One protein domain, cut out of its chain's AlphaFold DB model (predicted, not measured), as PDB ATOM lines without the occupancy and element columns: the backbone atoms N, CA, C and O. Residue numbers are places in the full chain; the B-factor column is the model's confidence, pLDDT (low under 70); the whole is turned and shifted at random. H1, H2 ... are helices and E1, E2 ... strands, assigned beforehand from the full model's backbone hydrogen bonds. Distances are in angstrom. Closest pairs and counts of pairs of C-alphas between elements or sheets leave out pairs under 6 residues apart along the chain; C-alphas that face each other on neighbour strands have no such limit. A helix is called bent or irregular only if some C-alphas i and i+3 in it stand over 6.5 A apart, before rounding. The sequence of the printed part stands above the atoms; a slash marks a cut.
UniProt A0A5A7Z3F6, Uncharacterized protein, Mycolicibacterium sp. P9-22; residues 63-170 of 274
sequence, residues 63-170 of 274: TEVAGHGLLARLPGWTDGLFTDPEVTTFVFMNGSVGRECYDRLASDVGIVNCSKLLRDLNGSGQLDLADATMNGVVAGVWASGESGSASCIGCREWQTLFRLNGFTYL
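This is residues 63 to 170 of the 274 residues of an uncharacterized protein of Mycolicibacterium sp. P9-22 (UniProt A0A5A7Z3F6). Two small strand hairpins, E1 with E2 and E3 with E4, make one end of the domain, and four helices make the rest. H2 is in the middle, with E4 on one side and H3 on the other; H1 packs on H2 at a steep angle, and H4 packs on H3 towards the opposite end from E1. The printed part has 108 residues, in the order E1, E2, E3, E4, H1, H2, H3, H4, and both two-stranded sheets are antiparallel. The class is mixed, helices and strands; the whole is compact, with a radius of gyration of the C-alphas of 13.4 A and spans of 41 by 30 by 24 A.

E1 is residues 63 to 65, from C-alpha 63 at (278.699, 204.949, 185.953), and E2 is residues 69 to 73, 13.3 A long. E3 is residues 81 to 83 and E4 residues 90 to 92. H1, residues 99 to 109, is 15.4 A long. H2, residues 111 to 123, is 19.2 A long and irregular: C-alphas 112 and 115 are 7.3 A apart. H3 is residues 137 to 143, 9.9 A long. H4, residues 155 to 165, is 15.4 A long and ends at C-alpha 165, (248.285, 210.763, 174.463).

In the hairpin E1 and E2, N 63 and O 71 are 2.8 A apart, within hydrogen-bond range; in the hairpin E3 and E4, N 82 and O 91 are 2.9 A apart. The closest C-alphas of E2 and E3, Arg 73 and Phe 82, are 4.9 A apart; those of E4 and H2, Phe 90 and Leu 117, 5.6 A. H2 touches H1 with residues 113 to 117 alone, closest at C-alphas 114 and 106, 5.2 A, at a steep tilt of 51 degrees, opposite ways. H2 and H3 form a helical hairpin at a shallow tilt of 34 degrees, only just short of steep, with C-alphas 115 and 141 closest, 5.9 A. H3 and H4 form another, at a steep tilt of 41 degrees, with C-alphas 138 and 162 closest, 6.1 A. H1 and H4 are apart. Every O i to N i+4 pair is within hydrogen-bond range in H1, H3 and H4; in H2, 7 of 9 are.

The C-alphas farthest apart, those of Glu 64 and Tyr 169, are 42.4 A apart. The printed part has no cut; the links H2 to H3 and H3 to H4 are long. Residues 146 to 151 have pLDDT under 70.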
ATOM      1  N   THR A  63     278.681 204.113 184.755       84.44
ATOM      2  CA  THR A  63     278.699 204.949 185.953       84.44
ATOM      3  C   THR A  63     277.715 204.408 186.986       84.44
ATOM      4  O   THR A  63     276.637 203.929 186.630       84.44
ATOM      5  N   GLU A  64     278.081 204.453 188.267       85.94
ATOM      6  CA  GLU A  64     277.134 204.160 189.342       85.94
ATOM      7  C   GLU A  64     276.264 205.386 189.605       85.94
ATOM      8  O   GLU A  64     276.756 206.463 189.945       85.94
ATOM      9  N   VAL A  65     274.952 205.209 189.483       82.56
ATOM     10  CA  VAL A  65     273.972 206.249 189.777       82.56
ATOM     11  C   VAL A  65     273.180 205.849 191.010       82.56
ATOM     12  O   VAL A  65     272.564 204.782 191.071       82.56
ATOM     13  N   ALA A  66     273.175 206.736 192.004       82.50
ATOM     14  CA  ALA A  66     272.415 206.547 193.231       82.50
ATOM     15  C   ALA A  66     270.937 206.242 192.922       82.50
ATOM     16  O   ALA A  66     270.279 206.980 192.195       82.50
ATOM     17  N   GLY A  67     270.426 205.137 193.469       88.31
ATOM     18  CA  GLY A  67     269.046 204.683 193.264       88.31
ATOM     19  C   GLY A  67     268.802 203.860 191.992       88.31
ATOM     20  O   GLY A  67     267.796 203.160 191.936       88.31
ATOM     21  N   HIS A  68     269.720 203.875 191.021       85.75
ATOM     22  CA  HIS A  68     269.580 203.145 189.751       85.75
ATOM     23  C   HIS A  68     270.665 202.080 189.522       85.75
ATOM     24  O   HIS A  68     270.502 201.220 188.662       85.75
ATOM     25  N   GLY A  69     271.746 202.096 190.307       91.56
ATOM     26  CA  GLY A  69     272.847 201.144 190.173       91.56
ATOM     27  C   GLY A  69     273.765 201.487 189.001       91.56
ATOM     28  O   GLY A  69     273.977 202.660 188.693       91.56
ATOM     29  N   LEU A  70     274.348 200.465 188.376       90.88
ATOM     30  CA  LEU A  70     275.260 200.643 187.251       90.88
ATOM     31  C   LEU A  70     274.475 200.959 185.976       90.88
ATOM     32  O   LEU A  70     273.714 200.124 185.490       90.88
ATOM     33  N   LEU A  71     274.710 202.138 185.413       91.81
ATOM     34  CA  LEU A  71     274.153 202.561 184.134       91.81
ATOM     35  C   LEU A  71     275.266 202.805 183.122       91.81
ATOM     36  O   LEU A  71     276.400 203.089 183.494       91.81
ATOM     37  N   ALA A  72     274.935 202.722 181.841       89.19
ATOM     38  CA  ALA A  72     275.821 202.979 180.720       89.19
ATOM     39  C   ALA A  72     275.202 204.001 179.755       89.19
ATOM     40  O   ALA A  72     273.981 204.096 179.613       89.19
ATOM     41  N   ARG A  73     276.056 204.759 179.064       88.12
ATOM     42  CA  ARG A  73     275.659 205.637 177.952       88.12
ATOM     43  C   ARG A  73     276.624 205.518 176.786       88.12
ATOM     44  O   ARG A  73     277.820 205.346 177.018       88.12
ATOM     45  N   LEU A  74     276.140 205.677 175.556       81.12
ATOM     46  CA  LEU A  74     277.018 205.744 174.389       81.12
ATOM     47  C   LEU A  74     277.623 207.145 174.193       81.12
ATOM     48  O   LEU A  74     276.960 208.148 174.473       81.12
ATOM     49  N   PRO A  75     278.854 207.243 173.656       75.69
ATOM     50  CA  PRO A  75     279.394 208.498 173.159       75.69
ATOM     51  C   PRO A  75     278.500 209.029 172.032       75.69
ATOM     52  O   PRO A  75     278.219 208.317 171.070       75.69
ATOM     53  N   GLY A  76     278.053 210.278 172.158       82.19
ATOM     54  CA  GLY A  76     277.180 210.934 171.182       82.19
ATOM     55  C   GLY A  76     275.693 210.902 171.525       82.19
ATOM     56  O   GLY A  76     274.951 211.675 170.932       82.19
ATOM     57  N   TRP A  77     275.270 210.097 172.506       90.12
ATOM     58  CA  TRP A  77     273.924 210.229 173.058       90.12
ATOM     59  C   TRP A  77     273.730 211.588 173.715       90.12
ATOM     60  O   TRP A  77     274.660 212.158 174.299       90.12
ATOM     61  N   THR A  78     272.491 212.068 173.658       92.94
ATOM     62  CA  THR A  78     272.037 213.253 174.371       92.94
ATOM     63  C   THR A  78     272.454 213.159 175.830       92.94
ATOM     64  O   THR A  78     272.276 212.143 176.512       92.94
ATOM     65  N   ASP A  79     273.037 214.250 176.313       89.75
ATOM     66  CA  ASP A  79     273.531 214.338 177.675       89.75
ATOM     67  C   ASP A  79     272.396 214.027 178.662       89.75
ATOM     68  O   ASP A  79     271.280 214.522 178.507       89.75
ATOM     69  N   GLY A  80     272.672 213.198 179.670       89.56
ATOM     70  CA  GLY A  80     271.672 212.750 180.641       89.56
ATOM     71  C   GLY A  80     270.894 211.488 180.257       89.56
ATOM     72  O   GLY A  80     270.181 210.988 181.120       89.56
ATOM     73  N   LEU A  81     271.018 210.957 179.033       95.06
ATOM     74  CA  LEU A  81     270.414 209.677 178.647       95.06
ATOM     75  C   LEU A  81     271.308 208.494 179.032       95.06
ATOM     76  O   LEU A  81     272.486 208.443 178.671       95.06
ATOM     77  N   PHE A  82     270.717 207.521 179.716       93.56
ATOM     78  CA  PHE A  82     271.377 206.305 180.169       93.56
ATOM     79  C   PHE A  82     270.481 205.084 179.981       93.56
ATOM     80  O   PHE A  82     269.258 205.187 179.878       93.56
ATOM     81  N   THR A  83     271.096 203.909 180.002       94.56
ATOM     82  CA  THR A  83     270.404 202.625 180.109       94.56
ATOM     83  C   THR A  83     271.226 201.658 180.954       94.56
ATOM     84  O   THR A  83     272.424 201.866 181.135       94.56
ATOM     85  N   ASP A  84     270.622 200.621 181.522       91.19
ATOM     86  CA  ASP A  84     271.398 199.560 182.171       91.19
ATOM     87  C   ASP A  84     272.178 198.720 181.133       91.19
ATOM     88  O   ASP A  84     271.855 198.743 179.943       91.19
ATOM     89  N   PRO A  85     273.202 197.946 181.545       84.12
ATOM     90  CA  PRO A  85     274.008 197.140 180.621       84.12
ATOM     91  C   PRO A  85     273.210 196.138 179.775       84.12
ATOM     92  O   PRO A  85     273.622 195.800 178.664       84.12
ATOM     93  N   GLU A  86     272.057 195.683 180.273       84.88
ATOM     94  CA  GLU A  86     271.171 194.766 179.561       84.88
ATOM     95  C   GLU A  86     270.149 195.510 178.689       84.88
ATOM     96  O   GLU A  86     269.306 194.882 178.043       84.88
ATOM     97  N   VAL A  87     270.214 196.842 178.619       87.38
ATOM     98  CA  VAL A  87     269.279 197.688 177.868       87.38
ATOM     99  C   VAL A  87     267.844 197.330 178.253       87.38
ATOM    100  O   VAL A  87     266.972 197.113 177.408       87.38
ATOM    101  N   THR A  88     267.607 197.123 179.551       88.19
ATOM    102  CA  THR A  88     266.312 196.714 180.107       88.19
ATOM    103  C   THR A  88     265.434 197.888 180.526       88.19
ATOM    104  O   THR A  88     264.211 197.724 180.547       88.19
ATOM    105  N   THR A  89     266.043 199.054 180.730       92.81
ATOM    106  CA  THR A  89     265.436 200.302 181.189       92.81
ATOM    107  C   THR A  89     266.215 201.500 180.640       92.81
ATOM    108  O   THR A  89     267.446 201.502 180.665       92.81
ATOM    109  N   PHE A  90     265.524 202.541 180.186       95.06
ATOM    110  CA  PHE A  90     266.103 203.851 179.888       95.06
ATOM    111  C   PHE A  90     265.809 204.849 181.006       95.06
ATOM    112  O   PHE A  90     264.720 204.870 181.571       95.06
ATOM    113  N   VAL A  91     266.786 205.698 181.316       94.56
ATOM    114  CA  VAL A  91     266.662 206.761 182.318       94.56
ATOM    115  C   VAL A  91     267.204 208.052 181.726       94.56
ATOM    116  O   VAL A  91     268.276 208.060 181.120       94.56
ATOM    117  N   PHE A  92     266.486 209.152 181.931       95.75
ATOM    118  CA  PHE A  92     266.978 210.488 181.616       95.75
ATOM    119  C   PHE A  92     267.259 211.242 182.921       95.75
ATOM    120  O   PHE A  92     266.459 211.186 183.840       95.75
ATOM    121  N   MET A  93     268.385 211.932 183.073       92.69
ATOM    122  CA  MET A  93     268.734 212.582 184.357       92.69
ATOM    123  C   MET A  93     268.551 214.093 184.357       92.69
ATOM    124  O   MET A  93     268.611 214.722 185.409       92.69
ATOM    125  N   ASN A  94     268.255 214.679 183.199       92.50
ATOM    126  CA  ASN A  94     268.146 216.128 183.057       92.50
ATOM    127  C   ASN A  94     266.712 216.649 183.272       92.50
ATOM    128  O   ASN A  94     266.390 217.759 182.857       92.50
ATOM    129  N   GLY A  95     265.860 215.875 183.955       92.75
ATOM    130  CA  GLY A  95     264.512 216.283 184.356       92.75
ATOM    131  C   GLY A  95     263.412 215.838 183.392       92.75
ATOM    132  O   GLY A  95     263.404 214.689 182.946       92.75
ATOM    133  N   SER A  96     262.450 216.731 183.142       95.50
ATOM    134  CA  SER A  96     261.290 216.485 182.280       95.50
ATOM    135  C   SER A  96     261.659 216.506 180.797       95.50
ATOM    136  O   SER A  96     262.485 217.309 180.360       95.50
ATOM    137  N   VAL A  97     260.989 215.672 180.011       97.44
ATOM    138  CA  VAL A  97     261.218 215.465 178.584       97.44
ATOM    139  C   VAL A  97     260.023 216.011 177.806       97.44
ATOM    140  O   VAL A  97     258.953 215.411 177.798       97.44
ATOM    141  N   GLY A  98     260.220 217.149 177.136       97.75
ATOM    142  CA  GLY A  98     259.290 217.649 176.118       97.75
ATOM    143  C   GLY A  98     259.549 217.023 174.744       97.75
ATOM    144  O   GLY A  98     260.541 216.315 174.552       97.75
ATOM    145  N   ARG A  99     258.695 217.338 173.763       97.00
ATOM    146  CA  ARG A  99     258.685 216.687 172.442       97.00
ATOM    147  C   ARG A  99     260.028 216.705 171.710       97.00
ATOM    148  O   ARG A  99     260.542 215.651 171.362       97.00
ATOM    149  N   GLU A 100     260.635 217.877 171.543       97.12
ATOM    150  CA  GLU A 100     261.925 218.010 170.843       97.12
ATOM    151  C   GLU A 100     263.059 217.246 171.553       97.12
ATOM    152  O   GLU A 100     263.987 216.735 170.925       97.12
ATOM    153  N   CYS A 101     263.012 217.168 172.887       97.31
ATOM    154  CA  CYS A 101     263.957 216.345 173.631       97.31
ATOM    155  C   CYS A 101     263.690 214.867 173.347       97.31
ATOM    156  O   CYS A 101     264.626 214.158 173.000       97.31
ATOM    157  N   TYR A 102     262.434 214.420 173.439       97.44
ATOM    158  CA  TYR A 102     262.069 213.033 173.171       97.44
ATOM    159  C   TYR A 102     262.505 212.580 171.776       97.44
ATOM    160  O   TYR A 102     263.124 211.530 171.663       97.44
ATOM    161  N   ASP A 103     262.260 213.379 170.736       96.06
ATOM    162  CA  ASP A 103     262.623 213.026 169.358       96.06
ATOM    163  C   ASP A 103     264.146 212.823 169.206       96.06
ATOM    164  O   ASP A 103     264.592 211.892 168.531       96.06
ATOM    165  N   ARG A 104     264.963 213.628 169.903       95.88
ATOM    166  CA  ARG A 104     266.422 213.424 169.970       95.88
ATOM    167  C   ARG A 104     266.796 212.148 170.721       95.88
ATOM    168  O   ARG A 104     267.589 211.365 170.209       95.88
ATOM    169  N   LEU A 105     266.193 211.906 171.887       96.12
ATOM    170  CA  LEU A 105     266.429 210.679 172.657       96.12
ATOM    171  C   LEU A 105     266.033 209.427 171.857       96.12
ATOM    172  O   LEU A 105     266.760 208.437 171.859       96.12
ATOM    173  N   ALA A 106     264.909 209.475 171.142       94.75
ATOM    174  CA  ALA A 106     264.429 208.413 170.265       94.75
ATOM    175  C   ALA A 106     265.423 208.146 169.121       94.75
ATOM    176  O   ALA A 106     265.765 206.994 168.852       94.75
ATOM    177  N   SER A 107     265.957 209.207 168.506       92.12
ATOM    178  CA  SER A 107     267.028 209.093 167.511       92.12
ATOM    179  C   SER A 107     268.295 208.448 168.086       92.12
ATOM    180  O   SER A 107     268.940 207.663 167.394       92.12
ATOM    181  N   ASP A 108     268.656 208.756 169.333       92.12
ATOM    182  CA  ASP A 108     269.853 208.217 169.987       92.12
ATOM    183  C   ASP A 108     269.747 206.712 170.270       92.12
ATOM    184  O   ASP A 108     270.704 205.961 170.043       92.12
ATOM    185  N   VAL A 109     268.594 206.257 170.773       91.12
ATOM    186  CA  VAL A 109     268.373 204.840 171.123       91.12
ATOM    187  C   VAL A 109     268.038 203.972 169.909       91.12
ATOM    188  O   VAL A 109     268.178 202.745 169.972       91.12
ATOM    189  N   GLY A 110     267.626 204.606 168.812       89.56
ATOM    190  CA  GLY A 110     267.218 203.956 167.577       89.56
ATOM    191  C   GLY A 110     265.810 203.364 167.641       89.56
ATOM    192  O   GLY A 110     265.254 203.093 168.707       89.56
ATOM    193  N   ILE A 111     265.263 203.114 166.454       85.94
ATOM    194  CA  ILE A 111     263.876 202.706 166.217       85.94
ATOM    195  C   ILE A 111     263.416 201.510 167.070       85.94
ATOM    196  O   ILE A 111     262.353 201.550 167.690       85.94
ATOM    197  N   VAL A 112     264.279 200.501 167.210       84.62
ATOM    198  CA  VAL A 112     264.032 199.278 167.992       84.62
ATOM    199  C   VAL A 112     263.739 199.577 169.468       84.62
ATOM    200  O   VAL A 112     262.968 198.867 170.116       84.62
ATOM    201  N   ASN A 113     264.333 200.639 170.017       89.81
ATOM    202  CA  ASN A 113     264.264 200.970 171.440       89.81
ATOM    203  C   ASN A 113     263.309 202.126 171.756       89.81
ATOM    204  O   ASN A 113     263.066 202.394 172.932       89.81
ATOM    205  N   CYS A 114     262.731 202.787 170.750       92.44
ATOM    206  CA  CYS A 114     261.829 203.922 170.951       92.44
ATOM    207  C   CYS A 114     260.613 203.563 171.814       92.44
ATOM    208  O   CYS A 114     260.247 204.323 172.705       92.44
ATOM    209  N   SER A 115     260.014 202.384 171.609       93.50
ATOM    210  CA  SER A 115     258.892 201.910 172.437       93.50
ATOM    211  C   SER A 115     259.289 201.804 173.909       93.50
ATOM    212  O   SER A 115     258.605 202.292 174.803       93.50
ATOM    213  N   LYS A 116     260.462 201.243 174.170       93.06
ATOM    214  CA  LYS A 116     260.997 201.089 175.513       93.06
ATOM    215  C   LYS A 116     261.305 202.421 176.185       93.06
ATOM    216  O   LYS A 116     260.922 202.630 177.330       93.06
ATOM    217  N   LEU A 117     261.946 203.324 175.451       95.38
ATOM    218  CA  LEU A 117     262.217 204.683 175.900       95.38
ATOM    219  C   LEU A 117     260.913 205.411 176.265       95.38
ATOM    220  O   LEU A 117     260.823 205.976 177.352       95.38
ATOM    221  N   LEU A 118     259.894 205.351 175.400       96.69
ATOM    222  CA  LEU A 118     258.565 205.921 175.654       96.69
ATOM    223  C   LEU A 118     257.972 205.399 176.965       96.69
ATOM    224  O   LEU A 118     257.540 206.182 177.811       96.69
ATOM    225  N   ARG A 119     257.968 204.071 177.127       96.00
ATOM    226  CA  ARG A 119     257.452 203.391 178.314       96.00
ATOM    227  C   ARG A 119     258.158 203.860 179.577       96.00
ATOM    228  O   ARG A 119     257.494 204.232 180.540       96.00
ATOM    229  N   ASP A 120     259.487 203.833 179.569       96.31
ATOM    230  CA  ASP A 120     260.284 204.074 180.765       96.31
ATOM    231  C   ASP A 120     260.200 205.545 181.197       96.31
ATOM    232  O   ASP A 120     259.988 205.815 182.378       96.31
ATOM    233  N   LEU A 121     260.255 206.493 180.250       97.50
ATOM    234  CA  LEU A 121     260.135 207.926 180.547       97.50
ATOM    235  C   LEU A 121     258.724 208.332 180.997       97.50
ATOM    236  O   LEU A 121     258.581 209.194 181.864       97.50
ATOM    237  N   ASN A 122     257.676 207.722 180.434       97.75
ATOM    238  CA  ASN A 122     256.309 207.935 180.914       97.75
ATOM    239  C   ASN A 122     256.104 207.289 182.296       97.75
ATOM    240  O   ASN A 122     255.544 207.906 183.198       97.75
ATOM    241  N   GLY A 123     256.597 206.063 182.491       96.62
ATOM    242  CA  GLY A 123     256.490 205.328 183.753       96.62
ATOM    243  C   GLY A 123     257.231 205.993 184.916       96.62
ATOM    244  O   GLY A 123     256.772 205.911 186.056       96.62
ATOM    245  N   SER A 124     258.337 206.691 184.642       95.88
ATOM    246  CA  SER A 124     259.069 207.495 185.628       95.88
ATOM    247  C   SER A 124     258.484 208.898 185.846       95.88
ATOM    248  O   SER A 124     258.973 209.631 186.706       95.88
ATOM    249  N   GLY A 125     257.446 209.286 185.094       96.88
ATOM    250  CA  GLY A 125     256.826 210.613 185.159       96.88
ATOM    251  C   GLY A 125     257.677 211.735 184.556       96.88
ATOM    252  O   GLY A 125     257.424 212.909 184.813       96.88
ATOM    253  N   GLN A 126     258.705 211.395 183.776       96.94
ATOM    254  CA  GLN A 126     259.568 212.373 183.113       96.94
ATOM    255  C   GLN A 126     258.974 212.889 181.811       96.94
ATOM    256  O   GLN A 126     259.299 213.994 181.389       96.94
ATOM    257  N   LEU A 127     258.123 212.092 181.178       97.62
ATOM    258  CA  LEU A 127     257.410 212.433 179.961       97.62
ATOM    259  C   LEU A 127     255.913 212.427 180.272       97.62
ATOM    260  O   LEU A 127     255.373 211.399 180.672       97.62
ATOM    261  N   ASP A 128     255.258 213.574 180.099       98.06
ATOM    262  CA  ASP A 128     253.814 213.708 180.290       98.06
ATOM    263  C   ASP A 128     253.095 213.552 178.951       98.06
ATOM    264  O   ASP A 128     253.077 214.462 178.122       98.06
ATOM    265  N   LEU A 129     252.497 212.383 178.726       98.19
ATOM    266  CA  LEU A 129     251.755 212.115 177.497       98.19
ATOM    267  C   LEU A 129     250.472 212.934 177.357       98.19
ATOM    268  O   LEU A 129     249.994 213.059 176.229       98.19
ATOM    269  N   ALA A 130     249.934 213.483 178.449       97.50
ATOM    270  CA  ALA A 130     248.750 214.335 178.411       97.50
ATOM    271  C   ALA A 130     249.069 215.774 177.962       97.50
ATOM    272  O   ALA A 130     248.148 216.536 177.651       97.50
ATOM    273  N   ASP A 131     250.350 216.159 177.908       97.44
ATOM    274  CA  ASP A 131     250.774 217.445 177.360       97.44
ATOM    275  C   ASP A 131     250.461 217.507 175.855       97.44
ATOM    276  O   ASP A 131     250.854 216.643 175.066       97.44
ATOM    277  N   ALA A 132     249.774 218.567 175.421       95.88
ATOM    278  CA  ALA A 132     249.358 218.731 174.031       95.88
ATOM    279  C   ALA A 132     250.534 218.825 173.033       95.88
ATOM    280  O   ALA A 132     250.359 218.560 171.842       95.88
ATOM    281  N   THR A 133     251.733 219.186 173.488       96.62
ATOM    282  CA  THR A 133     252.950 219.183 172.663       96.62
ATOM    283  C   THR A 133     253.463 217.768 172.380       96.62
ATOM    284  O   THR A 133     254.189 217.560 171.406       96.62
ATOM    285  N   MET A 134     253.047 216.780 173.177       97.56
ATOM    286  CA  MET A 134     253.409 215.370 173.015       97.56
ATOM    287  C   MET A 134     252.466 214.608 172.086       97.56
ATOM    288  O   MET A 134     252.695 213.427 171.826       97.56
ATOM    289  N   ASN A 135     251.412 215.232 171.564       95.88
ATOM    290  CA  ASN A 135     250.464 214.555 170.685       95.88
ATOM    291  C   ASN A 135     251.150 213.874 169.486       95.88
ATOM    292  O   ASN A 135     252.065 214.418 168.861       95.88
ATOM    293  N   GLY A 136     250.695 212.661 169.179       95.88
ATOM    294  CA  GLY A 136     251.195 211.862 168.063       95.88
ATOM    295  C   GLY A 136     252.510 211.145 168.352       95.88
ATOM    296  O   GLY A 136     252.920 210.320 167.540       95.88
ATOM    297  N   VAL A 137     253.155 211.387 169.501       97.19
ATOM    298  CA  VAL A 137     254.392 210.682 169.866       97.19
ATOM    299  C   VAL A 137     254.150 209.178 169.995       97.19
ATOM    300  O   VAL A 137     254.941 208.388 169.490       97.19
ATOM    301  N   VAL A 138     253.028 208.764 170.597       97.12
ATOM    302  CA  VAL A 138     252.710 207.340 170.784       97.12
ATOM    303  C   VAL A 138     252.424 206.678 169.440       97.12
ATOM    304  O   VAL A 138     252.943 205.599 169.178       97.12
ATOM    305  N   ALA A 139     251.662 207.350 168.570       96.12
ATOM    306  CA  ALA A 139     251.380 206.879 167.216       96.12
ATOM    307  C   ALA A 139     252.659 206.764 166.370       96.12
ATOM    308  O   ALA A 139     252.865 205.751 165.713       96.12
ATOM    309  N   GLY A 140     253.557 207.751 166.440       94.75
ATOM    310  CA  GLY A 140     254.837 207.705 165.733       94.75
ATOM    311  C   GLY A 140     255.734 206.562 166.211       94.75
ATOM    312  O   GLY A 140     256.328 205.858 165.398       94.75
ATOM    313  N   VAL A 141     255.801 206.326 167.525       94.44
ATOM    314  CA  VAL A 141     256.580 205.218 168.102       94.44
ATOM    315  C   VAL A 141     255.964 203.858 167.771       94.44
ATOM    316  O   VAL A 141     256.705 202.906 167.548       94.44
ATOM    317  N   TRP A 142     254.633 203.766 167.728       93.94
ATOM    318  CA  TRP A 142     253.914 202.579 167.265       93.94
ATOM    319  C   TRP A 142     254.247 202.256 165.806       93.94
ATOM    320  O   TRP A 142     254.720 201.157 165.540       93.94
ATOM    321  N   ALA A 143     254.091 203.232 164.903       91.75
ATOM    322  CA  ALA A 143     254.349 203.090 163.466       91.75
ATOM    323  C   ALA A 143     255.811 202.743 163.157       91.75
ATOM    324  O   ALA A 143     256.129 202.029 162.215       91.75
ATOM    325  N   SER A 144     256.724 203.250 163.985       87.62
ATOM    326  CA  SER A 144     258.148 202.952 163.865       87.62
ATOM    327  C   SER A 144     258.503 201.568 164.432       87.62
ATOM    328  O   SER A 144     259.627 201.110 164.278       87.62
ATOM    329  N   GLY A 145     257.602 200.885 165.138       81.38
ATOM    330  CA  GLY A 145     257.903 199.596 165.753       81.38
ATOM    331  C   GLY A 145     258.168 198.513 164.706       81.38
ATOM    332  O   GLY A 145     257.277 198.154 163.944       81.38
ATOM    333  N   GLU A 146     259.370 197.929 164.699       67.06
ATOM    334  CA  GLU A 146     259.675 196.823 163.787       67.06
ATOM    335  C   GLU A 146     258.723 195.642 164.003       67.06
ATOM    336  O   GLU A 146     258.557 195.132 165.122       67.06
ATOM    337  N   SER A 147     258.163 195.159 162.894       57.59
ATOM    338  CA  SER A 147     257.377 193.934 162.831       57.59
ATOM    339  C   SER A 147     258.198 192.745 163.338       57.59
ATOM    340  O   SER A 147     259.065 192.226 162.646       57.59
ATOM    341  N   GLY A 148     257.920 192.289 164.561       46.69
ATOM    342  CA  GLY A 148     258.624 191.150 165.165       46.69
ATOM    343  C   GLY A 148     259.674 191.519 166.210       46.69
ATOM    344  O   GLY A 148     260.148 190.618 166.907       46.69
ATOM    345  N   SER A 149     259.953 192.809 166.430       48.47
ATOM    346  CA  SER A 149     260.497 193.221 167.722       48.47
ATOM    347  C   SER A 149     259.464 192.803 168.771       48.47
ATOM    348  O   SER A 149     258.281 193.139 168.677       48.47
ATOM    349  N   ALA A 150     259.857 191.945 169.712       48.00
ATOM    350  CA  ALA A 150     259.006 191.597 170.838       48.00
ATOM    351  C   ALA A 150     258.761 192.896 171.604       48.00
ATOM    352  O   ALA A 150     259.593 193.287 172.423       48.00
ATOM    353  N   SER A 151     257.687 193.612 171.249       64.81
ATOM    354  CA  SER A 151     257.361 194.900 171.837       64.81
ATOM    355  C   SER A 151     257.415 194.706 173.340       64.81
ATOM    356  O   SER A 151     256.683 193.891 173.904       64.81
ATOM    357  N   CYS A 152     258.342 195.407 173.992       80.94
ATOM    358  CA  CYS A 152     258.476 195.342 175.444       80.94
ATOM    359  C   CYS A 152     257.249 195.934 176.159       80.94
ATOM    360  O   CYS A 152     257.169 195.872 177.386       80.94
ATOM    361  N   ILE A 153     256.323 196.490 175.373       90.12
ATOM    362  CA  ILE A 153     255.033 197.019 175.763       90.12
ATOM    363  C   ILE A 153     253.952 196.005 175.379       90.12
ATOM    364  O   ILE A 153     253.739 195.678 174.208       90.12
ATOM    365  N   GLY A 154     253.226 195.521 176.384       91.62
ATOM    366  CA  GLY A 154     252.066 194.660 176.170       91.62
ATOM    367  C   GLY A 154     250.846 195.437 175.661       91.62
ATOM    368  O   GLY A 154     250.736 196.646 175.832       91.62
ATOM    369  N   CYS A 155     249.855 194.732 175.112       92.69
ATOM    370  CA  CYS A 155     248.631 195.345 174.578       92.69
ATOM    371  C   CYS A 155     247.929 196.314 175.557       92.69
ATOM    372  O   CYS A 155     247.565 197.425 175.178       92.69
ATOM    373  N   ARG A 156     247.773 195.935 176.835       94.81
ATOM    374  CA  ARG A 156     247.159 196.804 177.861       94.81
ATOM    375  C   ARG A 156     247.968 198.082 178.111       94.81
ATOM    376  O   ARG A 156     247.405 199.130 178.423       94.81
ATOM    377  N   GLU A 157     249.284 197.986 178.014       95.69
ATOM    378  CA  GLU A 157     250.168 199.124 178.223       95.69
ATOM    379  C   GLU A 157     250.103 200.074 177.024       95.69
ATOM    380  O   GLU A 157     249.889 201.265 177.224       95.69
ATOM    381  N   TRP A 158     250.090 199.551 175.791       96.50
ATOM    382  CA  TRP A 158     249.801 200.351 174.595       96.50
ATOM    383  C   TRP A 158     248.464 201.087 174.691       96.50
ATOM    384  O   TRP A 158     248.417 202.290 174.452       96.50
ATOM    385  N   GLN A 159     247.388 200.408 175.107       96.56
ATOM    386  CA  GLN A 159     246.088 201.059 175.330       96.56
ATOM    387  C   GLN A 159     246.201 202.237 176.308       96.56
ATOM    388  O   GLN A 159     245.615 203.290 176.073       96.56
ATOM    389  N   THR A 160     246.953 202.063 177.399       97.25
ATOM    390  CA  THR A 160     247.191 203.132 178.379       97.25
ATOM    391  C   THR A 160     247.923 204.308 177.736       97.25
ATOM    392  O   THR A 160     247.447 205.435 177.844       97.25
ATOM    393  N   LEU A 161     249.024 204.057 177.021       97.44
ATOM    394  CA  LEU A 161     249.823 205.103 176.373       97.44
ATOM    395  C   LEU A 161     249.009 205.884 175.332       97.44
ATOM    396  O   LEU A 161     248.990 207.111 175.371       97.44
ATOM    397  N   PHE A 162     248.270 205.196 174.456       97.94
ATOM    398  CA  PHE A 162     247.409 205.852 173.466       97.94
ATOM    399  C   PHE A 162     246.301 206.683 174.116       97.94
ATOM    400  O   PHE A 162     246.024 207.798 173.684       97.94
ATOM    401  N   ARG A 163     245.657 206.175 175.174       97.81
ATOM    402  CA  ARG A 163     244.602 206.927 175.869       97.81
ATOM    403  C   ARG A 163     245.142 208.168 176.574       97.81
ATOM    404  O   ARG A 163     244.455 209.184 176.558       97.81
ATOM    405  N   LEU A 164     246.338 208.089 177.163       97.81
ATOM    406  CA  LEU A 164     247.007 209.246 177.762       97.81
ATOM    407  C   LEU A 164     247.376 210.292 176.704       97.81
ATOM    408  O   LEU A 164     247.158 211.473 176.939       97.81
ATOM    409  N   ASN A 165     247.874 209.859 175.540       97.56
ATOM    410  CA  ASN A 165     248.285 210.763 174.463       97.56
ATOM    411  C   ASN A 165     247.128 211.325 173.628       97.56
ATOM    412  O   ASN A 165     247.322 212.258 172.859       97.56
ATOM    413  N   GLY A 166     245.925 210.777 173.793       97.94
ATOM    414  CA  GLY A 166     244.745 211.200 173.054       97.94
ATOM    415  C   GLY A 166     244.679 210.625 171.638       97.94
ATOM    416  O   GLY A 166     245.596 209.976 171.141       97.94
ATOM    417  N   PHE A 167     243.533 210.837 170.989       98.44
ATOM    418  CA  PHE A 167     243.320 210.373 169.621       98.44
ATOM    419  C   PHE A 167     244.062 211.263 168.622       98.44
ATOM    420  O   PHE A 167     243.923 212.491 168.649       98.44
ATOM    421  N   THR A 168     244.775 210.633 167.692       98.38
ATOM    422  CA  THR A 168     245.444 211.327 166.590       98.38
ATOM    423  C   THR A 168     245.044 210.770 165.238       98.38
ATOM    424  O   THR A 168     244.887 209.561 165.079       98.38
ATOM    425  N   TYR A 169     244.951 211.654 164.250       97.81
ATOM    426  CA  TYR A 169     244.766 211.321 162.846       97.81
ATOM    427  C   TYR A 169     246.003 211.782 162.078       97.81
ATOM    428  O   TYR A 169     246.290 212.977 162.047       97.81
ATOM    429  N   LEU A 170     246.758 210.841 161.508       95.75
ATOM    430  CA  LEU A 170     248.037 211.095 160.833       95.75
ATOM    431  C   LEU A 170     249.042 211.829 161.738       95.75
ATOM    432  O   LEU A 170     249.671 212.808 161.348       95.75
TER     433      LEU A 170